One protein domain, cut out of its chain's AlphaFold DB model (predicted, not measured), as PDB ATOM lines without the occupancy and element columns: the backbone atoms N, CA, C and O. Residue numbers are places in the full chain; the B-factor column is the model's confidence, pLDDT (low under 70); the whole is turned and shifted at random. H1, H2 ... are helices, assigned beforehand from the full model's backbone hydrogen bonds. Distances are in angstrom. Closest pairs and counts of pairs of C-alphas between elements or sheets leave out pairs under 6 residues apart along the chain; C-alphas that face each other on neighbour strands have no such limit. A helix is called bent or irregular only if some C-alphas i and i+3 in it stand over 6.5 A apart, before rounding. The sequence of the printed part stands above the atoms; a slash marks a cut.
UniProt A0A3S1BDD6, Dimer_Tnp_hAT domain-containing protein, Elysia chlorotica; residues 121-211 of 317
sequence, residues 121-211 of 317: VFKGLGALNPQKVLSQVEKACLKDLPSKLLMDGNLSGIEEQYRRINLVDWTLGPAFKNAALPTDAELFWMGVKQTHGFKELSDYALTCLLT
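This is residues 121 to 211 of the 317 residues of the protein "Dimer_Tnp_hAT domain-containing protein" of Elysia chlorotica (UniProt A0A3S1BDD6). A helical hairpin, H5 and H6 side by side, packs through H6 on the longest helix, H4, which stands about perpendicular to H6. Short H1 and H2 follow each other along one side, H3 is at one end of the longest axis, and a loop of residues 168 to 184 makes the other end. The printed part has 91 residues with six named helices, H1 to H6 in order, and no named strand: the class is all helix. It is compact, with a radius of gyration of the C-alphas of 12.1 A, and spans 35 by 25 by 23 A.

Start at H1, residues 121 to 127; it touches no helix. A tight link leads to H2, residues 130 to 134, which only just touches residues 165 to 166 of H4, residues 155 to 167, with 3 pairs of C-alphas within 8 A; the closest, Leu 134 and Asn 166, are 5.6 A apart. Next, H3, residues 148 to 151, touches the hub, H6, residues 199 to 209; the closest C-alphas, Leu 150 and Tyr 204, are 6.6 A apart. Residues 157 to 162 of H4 touch H6 about perpendicular, at 85 degrees, closest at C-alphas 158 and 201, 4.9 A. H5, residues 185 to 193, forms a hairpin with H6, a shallow tilt of 18 degrees, opposite ways; their closest C-alphas, Lys 193 and Lys 199, are 5.2 A apart. Each O i to N i+4 pair is within hydrogen-bond range in H1, H2, H5 and H6, and 7 of 9 in H4; H3 is too short for one.

Find C-alpha 121 at (29.464, 24.803, -14.672), where H1 begins. H4 runs 19.5 A from C-alpha 155 at (30.010, 40.888, -21.686); it is only just irregular, C-alphas 163 and 166 being 6.8 A apart. H5 is 12.2 A long, and H6, 15.1 A, ends at C-alpha 209, (33.150, 30.996, -7.197).

The C-alphas farthest apart, Leu 149 and Asn 178, are 35.4 A apart. The printed part has no cut; the links H2 to H3 and H4 to H5 are long. Look for pLDDT under 70 at residues 152, 172 to 175 and 177 to 179.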
ATOM      1  N   VAL A 121      29.222  23.697 -15.612       73.19
ATOM      2  CA  VAL A 121      29.464  24.803 -14.672       73.19
ATOM      3  C   VAL A 121      30.715  24.520 -13.843       73.19
ATOM      4  O   VAL A 121      31.560  25.398 -13.705       73.19
ATOM      5  N   PHE A 122      30.900  23.289 -13.362       73.38
ATOM      6  CA  PHE A 122      32.080  22.909 -12.574       73.38
ATOM      7  C   PHE A 122      33.369  22.909 -13.398       73.38
ATOM      8  O   PHE A 122      34.403  23.386 -12.926       73.38
ATOM      9  N   LYS A 123      33.306  22.442 -14.651       74.06
ATOM     10  CA  LYS A 123      34.430  22.557 -15.593       74.06
ATOM     11  C   LYS A 123      34.807  24.022 -15.827       74.06
ATOM     12  O   LYS A 123      35.988  24.360 -15.757       74.06
ATOM     13  N   GLY A 124      33.810  24.884 -16.028       78.00
ATOM     14  CA  GLY A 124      34.010  26.324 -16.153       78.00
ATOM     15  C   GLY A 124      34.602  26.952 -14.886       78.00
ATOM     16  O   GLY A 124      35.516  27.765 -14.984       78.00
ATOM     17  N   LEU A 125      34.158  26.556 -13.688       80.06
ATOM     18  CA  LEU A 125      34.737  27.045 -12.427       80.06
ATOM     19  C   LEU A 125      36.225  26.698 -12.319       80.06
ATOM     20  O   LEU A 125      37.029  27.552 -11.955       80.06
ATOM     21  N   GLY A 126      36.609  25.489 -12.734       79.19
ATOM     22  CA  GLY A 126      38.014  25.094 -12.821       79.19
ATOM     23  C   GLY A 126      38.842  25.954 -13.782       79.19
ATOM     24  O   GLY A 126      40.047  26.090 -13.587       79.19
ATOM     25  N   ALA A 127      38.228  26.552 -14.806       83.81
ATOM     26  CA  ALA A 127      38.907  27.464 -15.726       83.81
ATOM     27  C   ALA A 127      39.248  28.822 -15.091       83.81
ATOM     28  O   ALA A 127      40.132  29.507 -15.595       83.81
ATOM     29  N   LEU A 128      38.599  29.190 -13.979       85.62
ATOM     30  CA  LEU A 128      38.896  30.404 -13.210       85.62
ATOM     31  C   LEU A 128      40.080  30.229 -12.242       85.62
ATOM     32  O   LEU A 128      40.420  31.172 -11.527       85.62
ATOM     33  N   ASN A 129      40.718  29.054 -12.211       84.56
ATOM     34  CA  ASN A 129      41.915  28.818 -11.408       84.56
ATOM     35  C   ASN A 129      43.073  29.731 -11.888       84.56
ATOM     36  O   ASN A 129      43.333  29.781 -13.097       84.56
ATOM     37  N   PRO A 130      43.811  30.408 -10.982       85.12
ATOM     38  CA  PRO A 130      44.874  31.351 -11.345       85.12
ATOM     39  C   PRO A 130      45.923  30.766 -12.296       85.12
ATOM     40  O   PRO A 130      46.363  31.445 -13.223       85.12
ATOM     41  N   GLN A 131      46.287  29.490 -12.119       83.12
ATOM     42  CA  GLN A 131      47.274  28.822 -12.973       83.12
ATOM     43  C   GLN A 131      46.790  28.693 -14.420       83.12
ATOM     44  O   GLN A 131      47.569  28.887 -15.350       83.12
ATOM     45  N   LYS A 132      45.497  28.421 -14.620       84.44
ATOM     46  CA  LYS A 132      44.907  28.259 -15.955       84.44
ATOM     47  C   LYS A 132      44.620  29.589 -16.623       84.44
ATOM     48  O   LYS A 132      44.896  29.749 -17.807       84.44
ATOM     49  N   VAL A 133      44.109  30.553 -15.860       86.56
ATOM     50  CA  VAL A 133      43.782  31.893 -16.362       86.56
ATOM     51  C   VAL A 133      45.030  32.603 -16.879       86.56
ATOM     52  O   VAL A 133      44.980  33.222 -17.941       86.56
ATOM     53  N   LEU A 134      46.145  32.482 -16.152       84.69
ATOM     54  CA  LEU A 134      47.423  33.109 -16.502       84.69
ATOM     55  C   LEU A 134      48.259  32.278 -17.487       84.69
ATOM     56  O   LEU A 134      49.229  32.792 -18.049       84.69
ATOM     57  N   SER A 135      47.890  31.018 -17.733       83.06
ATOM     58  CA  SER A 135      48.553  30.178 -18.731       83.06
ATOM     59  C   SER A 135      48.346  30.738 -20.139       83.06
ATOM     60  O   SER A 135      47.287  31.257 -20.483       83.06
ATOM     61  N   GLN A 136      49.363  30.621 -20.989       76.81
ATOM     62  CA  GLN A 136      49.239  30.943 -22.418       76.81
ATOM     63  C   GLN A 136      48.709  29.755 -23.234       76.81
ATOM     64  O   GLN A 136      48.256  29.937 -24.358       76.81
ATOM     65  N   VAL A 137      48.768  28.542 -22.672       75.94
ATOM     66  CA  VAL A 137      48.430  27.286 -23.363       75.94
ATOM     67  C   VAL A 137      47.097  26.725 -22.874       75.94
ATOM     68  O   VAL A 137      46.302  26.241 -23.670       75.94
ATOM     69  N   GLU A 138      46.833  26.810 -21.570       77.25
ATOM     70  CA  GLU A 138      45.664  26.179 -20.934       77.25
ATOM     71  C   GLU A 138      44.490  27.141 -20.712       77.25
ATOM     72  O   GLU A 138      43.462  26.753 -20.152       77.25
ATOM     73  N   LYS A 139      44.631  28.404 -21.125       81.62
ATOM     74  CA  LYS A 139      43.604  29.422 -20.916       81.62
ATOM     75  C   LYS A 139      42.351  29.098 -21.715       81.62
ATOM     76  O   LYS A 139      42.364  29.068 -22.943       81.62
ATOM     77  N   ALA A 140      41.252  28.930 -20.989       82.19
ATOM     78  CA  ALA A 140      39.949  28.682 -21.577       82.19
ATOM     79  C   ALA A 140      39.449  29.900 -22.362       82.19
ATOM     80  O   ALA A 140      39.710  31.057 -22.000       82.19
ATOM     81  N   CYS A 141      38.687  29.636 -23.421       81.44
ATOM     82  CA  CYS A 141      38.012  30.678 -24.171       81.44
ATOM     83  C   CYS A 141      36.861  31.246 -23.324       81.44
ATOM     84  O   CYS A 141      36.276  30.537 -22.509       81.44
ATOM     85  N   LEU A 142      36.471  32.509 -23.537       80.31
ATOM     86  CA  LEU A 142      35.374  33.125 -22.766       80.31
ATOM     87  C   LEU A 142      34.063  32.319 -22.875       80.31
ATOM     88  O   LEU A 142      33.246  32.291 -21.960       80.31
ATOM     89  N   LYS A 143      33.872  31.622 -24.003       79.06
ATOM     90  CA  LYS A 143      32.710  30.762 -24.262       79.06
ATOM     91  C   LYS A 143      32.636  29.537 -23.347       79.06
ATOM     92  O   LYS A 143      31.534  29.009 -23.195       79.06
ATOM     93  N   ASP A 144      33.764  29.127 -22.782       80.56
ATOM     94  CA  ASP A 144      33.912  27.933 -21.948       80.56
ATOM     95  C   ASP A 144      33.885  28.286 -20.448       80.56
ATOM     96  O   ASP A 144      33.941  27.403 -19.594       80.56
ATOM     97  N   LEU A 145      33.785  29.580 -20.116       82.81
ATOM     98  CA  LEU A 145      33.609  30.050 -18.746       82.81
ATOM     99  C   LEU A 145      32.189  29.751 -18.222       82.81
ATOM    100  O   LEU A 145      31.229  29.676 -19.001       82.81
ATOM    101  N   PRO A 146      32.036  29.577 -16.896       81.62
ATOM    102  CA  PRO A 146      30.792  29.104 -16.306       81.62
ATOM    103  C   PRO A 146      29.702  30.179 -16.338       81.62
ATOM    104  O   PRO A 146      29.976  31.372 -16.410       81.62
ATOM    105  N   SER A 147      28.442  29.756 -16.230       75.38
ATOM    106  CA  SER A 147      27.321  30.644 -15.887       75.38
ATOM    107  C   SER A 147      27.256  31.940 -16.711       75.38
ATOM    108  O   SER A 147      27.293  33.041 -16.168       75.38
ATOM    109  N   LYS A 148      27.110  31.816 -18.038       75.62
ATOM    110  CA  LYS A 148      27.010  32.956 -18.979       75.62
ATOM    111  C   LYS A 148      25.934  33.981 -18.613       75.62
ATOM    112  O   LYS A 148      26.088  35.156 -18.912       75.62
ATOM    113  N   LEU A 149      24.889  33.535 -17.921       73.50
ATOM    114  CA  LEU A 149      23.822  34.374 -17.373       73.50
ATOM    115  C   LEU A 149      24.339  35.426 -16.375       73.50
ATOM    116  O   LEU A 149      23.732  36.477 -16.229       73.50
ATOM    117  N   LEU A 150      25.471  35.176 -15.709       76.25
ATOM    118  CA  LEU A 150      26.105  36.131 -14.792       76.25
ATOM    119  C   LEU A 150      26.922  37.209 -15.524       76.25
ATOM    120  O   LEU A 150      27.372  38.160 -14.895       76.25
ATOM    121  N   MET A 151      27.122  37.068 -16.841       73.94
ATOM    122  CA  MET A 151      27.793  38.066 -17.685       73.94
ATOM    123  C   MET A 151      26.809  39.039 -18.355       73.94
ATOM    124  O   MET A 151      27.240  39.935 -19.090       73.94
ATOM    125  N   ASP A 152      25.502  38.855 -18.147       64.00
ATOM    126  CA  ASP A 152      24.473  39.551 -18.914       64.00
ATOM    127  C   ASP A 152      24.495  41.063 -18.614       64.00
ATOM    128  O   ASP A 152      24.445  41.496 -17.463       64.00
ATOM    129  N   GLY A 153      24.667  41.874 -19.662       70.44
ATOM    130  CA  GLY A 153      24.808  43.336 -19.588       70.44
ATOM    131  C   GLY A 153      26.239  43.899 -19.654       70.44
ATOM    132  O   GLY A 153      26.395  45.035 -20.091       70.44
ATOM    133  N   ASN A 154      27.287  43.128 -19.319       78.38
ATOM    134  CA  ASN A 154      28.687  43.612 -19.281       78.38
ATOM    135  C   ASN A 154      29.688  42.744 -20.067       78.38
ATOM    136  O   ASN A 154      30.903  42.884 -19.902       78.38
ATOM    137  N   LEU A 155      29.200  41.869 -20.953       82.69
ATOM    138  CA  LEU A 155      30.010  40.888 -21.686       82.69
ATOM    139  C   LEU A 155      31.243  41.492 -22.377       82.69
ATOM    140  O   LEU A 155      32.336  40.951 -22.248       82.69
ATOM    141  N   SER A 156      31.083  42.627 -23.064       83.06
ATOM    142  CA  SER A 156      32.185  43.293 -23.777       83.06
ATOM    143  C   SER A 156      33.303  43.740 -22.824       83.06
ATOM    144  O   SER A 156      34.483  43.514 -23.092       83.06
ATOM    145  N   GLY A 157      32.936  44.310 -21.670       85.75
ATOM    146  CA  GLY A 157      33.898  44.747 -20.655       85.75
ATOM    147  C   GLY A 157      34.623  43.568 -20.011       85.75
ATOM    148  O   GLY A 157      35.845  43.590 -19.883       85.75
ATOM    149  N   ILE A 158      33.891  42.502 -19.676       86.12
ATOM    150  CA  ILE A 158      34.472  41.266 -19.133       86.12
ATOM    151  C   ILE A 158      35.429  40.632 -20.149       86.12
ATOM    152  O   ILE A 158      36.531  40.232 -19.781       86.12
ATOM    153  N   GLU A 159      35.051  40.576 -21.426       87.69
ATOM    154  CA  GLU A 159      35.886  40.009 -22.484       87.69
ATOM    155  C   GLU A 159      37.193  40.786 -22.671       87.69
ATOM    156  O   GLU A 159      38.270  40.187 -22.744       87.69
ATOM    157  N   GLU A 160      37.124  42.118 -22.716       88.56
ATOM    158  CA  GLU A 160      38.310  42.965 -22.838       88.56
ATOM    159  C   GLU A 160      39.257  42.765 -21.647       88.56
ATOM    160  O   GLU A 160      40.460  42.542 -21.821       88.56
ATOM    161  N   GLN A 161      38.710  42.772 -20.430       88.94
ATOM    162  CA  GLN A 161      39.471  42.554 -19.203       88.94
ATOM    163  C   GLN A 161      40.091  41.158 -19.165       88.94
ATOM    164  O   GLN A 161      41.267  41.006 -18.831       88.94
ATOM    165  N   TYR A 162      39.342  40.135 -19.578       88.75
ATOM    166  CA  TYR A 162      39.819  38.756 -19.612       88.75
ATOM    167  C   TYR A 162      40.974  38.571 -20.599       88.75
ATOM    168  O   TYR A 162      41.914  37.824 -20.325       88.75
ATOM    169  N   ARG A 163      40.973  39.280 -21.733       86.88
ATOM    170  CA  ARG A 163      42.117  39.284 -22.661       86.88
ATOM    171  C   ARG A 163      43.333  39.980 -22.049       86.88
ATOM    172  O   ARG A 163      44.445  39.465 -22.146       86.88
ATOM    173  N   ARG A 164      43.117  41.115 -21.381       88.75
ATOM    174  CA  ARG A 164      44.175  41.948 -20.787       88.75
ATOM    175  C   ARG A 164      44.821  41.352 -19.540       88.75
ATOM    176  O   ARG A 164      45.935  41.750 -19.214       88.75
ATOM    177  N   ILE A 165      44.173  40.403 -18.864       87.12
ATOM    178  CA  ILE A 165      44.669  39.840 -17.598       87.12
ATOM    179  C   ILE A 165      46.076  39.224 -17.724       87.12
ATOM    180  O   ILE A 165      46.874  39.351 -16.804       87.12
ATOM    181  N   ASN A 166      46.430  38.648 -18.880       84.94
ATOM    182  CA  ASN A 166      47.754  38.042 -19.105       84.94
ATOM    183  C   ASN A 166      48.837  39.072 -19.470       84.94
ATOM    184  O   ASN A 166      50.008  38.718 -19.548       84.94
ATOM    185  N   LEU A 167      48.455  40.323 -19.745       84.31
ATOM    186  CA  LEU A 167      49.388  41.405 -20.073       84.31
ATOM    187  C   LEU A 167      49.931  42.095 -18.816       84.31
ATOM    188  O   LEU A 167      50.860  42.894 -18.906       84.31
ATOM    189  N   VAL A 168      49.324  41.826 -17.660       83.12
ATOM    190  CA  VAL A 168      49.711  42.397 -16.373       83.12
ATOM    191  C   VAL A 168      50.649  41.433 -15.661       83.12
ATOM    192  O   VAL A 168      50.343  40.251 -15.515       83.12
ATOM    193  N   ASP A 169      51.772  41.954 -15.172       79.62
ATOM    194  CA  ASP A 169      52.621  41.214 -14.247       79.62
ATOM    195  C   ASP A 169      52.042  41.302 -12.830       79.62
ATOM    196  O   ASP A 169      52.206  42.289 -12.109       79.62
ATOM    197  N   TRP A 170      51.333  40.247 -12.437       81.81
ATOM    198  CA  TRP A 170      50.701  40.147 -11.125       81.81
ATOM    199  C   TRP A 170      51.707  39.972  -9.983       81.81
ATOM    200  O   TRP A 170      51.359  40.265  -8.842       81.81
ATOM    201  N   THR A 171      52.947  39.549 -10.256       75.25
ATOM    202  CA  THR A 171      53.970  39.364  -9.210       75.25
ATOM    203  C   THR A 171      54.525  40.694  -8.702       75.25
ATOM    204  O   THR A 171      54.804  40.839  -7.512       75.25
ATOM    205  N   LEU A 172      54.604  41.689  -9.590       68.06
ATOM    206  CA  LEU A 172      55.078  43.046  -9.301       68.06
ATOM    207  C   LEU A 172      53.935  44.017  -8.954       68.06
ATOM    208  O   LEU A 172      54.174  45.179  -8.617       68.06
ATOM    209  N   GLY A 173      52.685  43.560  -9.056       66.50
ATOM    210  CA  GLY A 173      51.497  44.378  -8.847       66.50
ATOM    211  C   GLY A 173      51.259  44.758  -7.375       66.50
ATOM    212  O   GLY A 173      51.585  43.998  -6.457       66.50
ATOM    213  N   PRO A 174      50.598  45.905  -7.114       62.47
ATOM    214  CA  PRO A 174      50.297  46.364  -5.755       62.47
ATOM    215  C   PRO A 174      49.377  45.405  -4.980       62.47
ATOM    216  O   PRO A 174      49.400  45.407  -3.751       62.47
ATOM    217  N   ALA A 175      48.600  44.579  -5.689       67.81
ATOM    218  CA  ALA A 175      47.674  43.611  -5.109       67.81
ATOM    219  C   ALA A 175      48.375  42.443  -4.391       67.81
ATOM    220  O   ALA A 175      47.848  41.949  -3.397       67.81
ATOM    221  N   PHE A 176      49.562  42.023  -4.852       74.56
ATOM    222  CA  PHE A 176      50.240  40.820  -4.343       74.56
ATOM    223  C   PHE A 176      51.631  41.074  -3.737       74.56
ATOM    224  O   PHE A 176      52.278  40.122  -3.316       74.56
ATOM    225  N   LYS A 177      52.070  42.341  -3.620       61.88
ATOM    226  CA  LYS A 177      53.259  42.804  -2.858       61.88
ATOM    227  C   LYS A 177      54.447  41.817  -2.844       61.88
ATOM    228  O   LYS A 177      54.910  41.434  -1.770       61.88
ATOM    229  N   ASN A 178      54.955  41.424  -4.015       56.44
ATOM    230  CA  ASN A 178      56.118  40.533  -4.169       56.44
ATOM    231  C   ASN A 178      56.000  39.163  -3.463       56.44
ATOM    232  O   ASN A 178      57.014  38.508  -3.213       56.44
ATOM    233  N   ALA A 179      54.791  38.722  -3.119       62.41
ATOM    234  CA  ALA A 179      54.529  37.368  -2.659       62.41
ATOM    235  C   ALA A 179      54.267  36.447  -3.861       62.41
ATOM    236  O   ALA A 179      53.853  36.896  -4.933       62.41
ATOM    237  N   ALA A 180      54.501  35.145  -3.685       71.69
ATOM    238  CA  ALA A 180      54.094  34.153  -4.673       71.69
ATOM    239  C   ALA A 180      52.582  34.263  -4.941       71.69
ATOM    240  O   ALA A 180      51.803  34.519  -4.019       71.69
ATOM    241  N   LEU A 181      52.176  34.067  -6.198       78.19
ATOM    242  CA  LEU A 181      50.766  34.128  -6.579       78.19
ATOM    243  C   LEU A 181      49.952  33.103  -5.775       78.19
ATOM    244  O   LEU A 181      50.380  31.947  -5.671       78.19
ATOM    245  N   PRO A 182      48.783  33.487  -5.226       78.88
ATOM    246  CA  PRO A 182      47.925  32.547  -4.526       78.88
ATOM    247  C   PRO A 182      47.518  31.398  -5.449       78.88
ATOM    248  O   PRO A 182      47.086  31.619  -6.578       78.88
ATOM    249  N   THR A 183      47.629  30.165  -4.957       76.81
ATOM    250  CA  THR A 183      47.032  28.994  -5.623       76.81
ATOM    251  C   THR A 183      45.510  28.987  -5.461       76.81
ATOM    252  O   THR A 183      44.798  28.429  -6.288       76.81
ATOM    253  N   ASP A 184      45.016  29.636  -4.407       79.31
ATOM    254  CA  ASP A 184      43.596  29.807  -4.129       79.31
ATOM    255  C   ASP A 184      42.968  30.823  -5.098       79.31
ATOM    256  O   ASP A 184      43.394  31.983  -5.178       79.31
ATOM    257  N   ALA A 185      41.947  30.376  -5.831       84.12
ATOM    258  CA  ALA A 185      41.233  31.197  -6.797       84.12
ATOM    259  C   ALA A 185      40.538  32.395  -6.135       84.12
ATOM    260  O   ALA A 185      40.582  33.496  -6.682       84.12
ATOM    261  N   GLU A 186      39.949  32.229  -4.950       83.94
ATOM    262  CA  GLU A 186      39.217  33.300  -4.267       83.94
ATOM    263  C   GLU A 186      40.160  34.443  -3.878       83.94
ATOM    264  O   GLU A 186      39.901  35.610  -4.182       83.94
ATOM    265  N   LEU A 187      41.302  34.104  -3.269       84.50
ATOM    266  CA  LEU A 187      42.320  35.083  -2.875       84.50
ATOM    267  C   LEU A 187      42.909  35.812  -4.085       84.50
ATOM    268  O   LEU A 187      43.117  37.028  -4.032       84.50
ATOM    269  N   PHE A 188      43.151  35.092  -5.182       88.25
ATOM    270  CA  PHE A 188      43.618  35.694  -6.425       88.25
ATOM    271  C   PHE A 188      42.602  36.703  -6.974       88.25
ATOM    272  O   PHE A 188      42.943  37.866  -7.190       88.25
ATOM    273  N   TRP A 189      41.336  36.314  -7.139       89.44
ATOM    274  CA  TRP A 189      40.323  37.213  -7.697       89.44
ATOM    275  C   TRP A 189      39.998  38.397  -6.776       89.44
ATOM    276  O   TRP A 189      39.733  39.494  -7.272       89.44
ATOM    277  N   MET A 190      40.113  38.238  -5.450       86.81
ATOM    278  CA  MET A 190      40.054  39.367  -4.512       86.81
ATOM    279  C   MET A 190      41.197  40.368  -4.713       86.81
ATOM    280  O   MET A 190      40.972  41.574  -4.608       86.81
ATOM    281  N   GLY A 191      42.410  39.898  -5.019       86.12
ATOM    282  CA  GLY A 191      43.536  40.766  -5.366       86.12
ATOM    283  C   GLY A 191      43.337  41.465  -6.715       86.12
ATOM    284  O   GLY A 191      43.525  42.680  -6.821       86.12
ATOM    285  N   VAL A 192      42.863  40.736  -7.731       87.12
ATOM    286  CA  VAL A 192      42.540  41.299  -9.057       87.12
ATOM    287  C   VAL A 192      41.493  42.411  -8.940       87.12
ATOM    288  O   VAL A 192      41.656  43.465  -9.550       87.12
ATOM    289  N   LYS A 193      40.480  42.237  -8.083       88.12
ATOM    290  CA  LYS A 193      39.444  43.249  -7.812       88.12
ATOM    291  C   LYS A 193      39.989  44.576  -7.280       88.12
ATOM    292  O   LYS A 193      39.394  45.625  -7.521       88.12
ATOM    293  N   GLN A 194      41.110  44.552  -6.560       84.75
ATOM    294  CA  GLN A 194      41.763  45.764  -6.048       84.75
ATOM    295  C   GLN A 194      42.536  46.523  -7.139       84.75
ATOM    296  O   GLN A 194      42.943  47.663  -6.924       84.75
ATOM    297  N   THR A 195      42.732  45.914  -8.310       83.94
ATOM    298  CA  THR A 195      43.443  46.519  -9.437       83.94
ATOM    299  C   THR A 195      42.467  47.273 -10.339       83.94
ATOM    300  O   THR A 195      41.438  46.744 -10.765       83.94
ATOM    301  N   HIS A 196      42.790  48.527 -10.661       81.50
ATOM    302  CA  HIS A 196      41.953  49.343 -11.537       81.50
ATOM    303  C   HIS A 196      41.799  48.705 -12.925       81.50
ATOM    304  O   HIS A 196      42.777  48.297 -13.549       81.50
ATOM    305  N   GLY A 197      40.560  48.662 -13.422       83.50
ATOM    306  CA  GLY A 197      40.244  48.167 -14.761       83.50
ATOM    307  C   GLY A 197      39.980  46.664 -14.870       83.50
ATOM    308  O   GLY A 197      39.870  46.196 -15.993       83.50
ATOM    309  N   PHE A 198      39.866  45.928 -13.757       88.38
ATOM    310  CA  PHE A 198      39.478  44.503 -13.739       88.38
ATOM    311  C   PHE A 198      38.246  44.210 -12.867       88.38
ATOM    312  O   PHE A 198      37.999  43.064 -12.486       88.38
ATOM    313  N   LYS A 199      37.483  45.246 -12.501       88.00
ATOM    314  CA  LYS A 199      36.402  45.138 -11.519       88.00
ATOM    315  C   LYS A 199      35.306  44.189 -12.001       88.00
ATOM    316  O   LYS A 199      34.967  43.254 -11.287       88.00
ATOM    317  N   GLU A 200      34.816  44.386 -13.216       88.44
ATOM    318  CA  GLU A 200      33.728  43.622 -13.823       88.44
ATOM    319  C   GLU A 200      34.094  42.140 -13.962       88.44
ATOM    320  O   GLU A 200      33.305  41.272 -13.588       88.44
ATOM    321  N   LEU A 201      35.313  41.842 -14.427       89.88
ATOM    322  CA  LEU A 201      35.818  40.473 -14.513       89.88
ATOM    323  C   LEU A 201      35.955  39.831 -13.129       89.88
ATOM    324  O   LEU A 201      35.554  38.684 -12.944       89.88
ATOM    325  N   SER A 202      36.517  40.557 -12.161       89.69
ATOM    326  CA  SER A 202      36.712  40.038 -10.806       89.69
ATOM    327  C   SER A 202      35.389  39.800 -10.076       89.69
ATOM    328  O   SER A 202      35.244  38.783  -9.406       89.69
ATOM    329  N   ASP A 203      34.401  40.682 -10.247       89.19
ATOM    330  CA  ASP A 203      33.068  40.531  -9.665       89.19
ATOM    331  C   ASP A 203      32.348  39.331 -10.285       89.19
ATOM    332  O   ASP A 203      31.771  38.524  -9.555       89.19
ATOM    333  N   TYR A 204      32.445  39.149 -11.604       90.69
ATOM    334  CA  TYR A 204      31.941  37.955 -12.279       90.69
ATOM    335  C   TYR A 204      32.616  36.675 -11.760       90.69
ATOM    336  O   TYR A 204      31.926  35.743 -11.350       90.69
ATOM    337  N   ALA A 205      33.952  36.633 -11.721       88.94
ATOM    338  CA  ALA A 205      34.697  35.454 -11.288       88.94
ATOM    339  C   ALA A 205      34.396  35.088  -9.827       88.94
ATOM    340  O   ALA A 205      34.111  33.928  -9.534       88.94
ATOM    341  N   LEU A 206      34.376  36.074  -8.924       88.25
ATOM    342  CA  LEU A 206      34.003  35.867  -7.524       88.25
ATOM    343  C   LEU A 206      32.551  35.391  -7.396       88.25
ATOM    344  O   LEU A 206      32.290  34.463  -6.642       88.25
ATOM    345  N   THR A 207      31.616  35.960  -8.163       88.25
ATOM    346  CA  THR A 207      30.206  35.524  -8.142       88.25
ATOM    347  C   THR A 207      30.059  34.075  -8.602       88.25
ATOM    348  O   THR A 207      29.306  33.314  -8.002       88.25
ATOM    349  N   CYS A 208      30.811  33.663  -9.624       85.44
ATOM    350  CA  CYS A 208      30.866  32.267 -10.047       85.44
ATOM    351  C   CYS A 208      31.413  31.365  -8.927       85.44
ATOM    352  O   CYS A 208      30.806  30.336  -8.631       85.44
ATOM    353  N   LEU A 209      32.508  31.764  -8.274       82.62
ATOM    354  CA  LEU A 209      33.150  30.996  -7.197       82.62
ATOM    355  C   LEU A 209      32.313  30.906  -5.910       82.62
ATOM    356  O   LEU A 209      32.491  29.962  -5.151       82.62
ATOM    357  N   LEU A 210      31.347  31.808  -5.698       82.69
ATOM    358  CA  LEU A 210      30.365  31.693  -4.608       82.69
ATOM    359  C   LEU A 210      29.396  30.515  -4.780       82.69
ATOM    360  O   LEU A 210      28.649  30.202  -3.852       82.69
ATOM    361  N   THR A 211      29.373  29.872  -5.952       76.75
ATOM    362  CA  THR A 211      28.553  28.680  -6.164       76.75
ATOM    363  C   THR A 211      29.032  27.580  -5.217       76.75
ATOM    364  O   THR A 211      30.182  27.156  -5.326       76.75
TER     365      THR A 211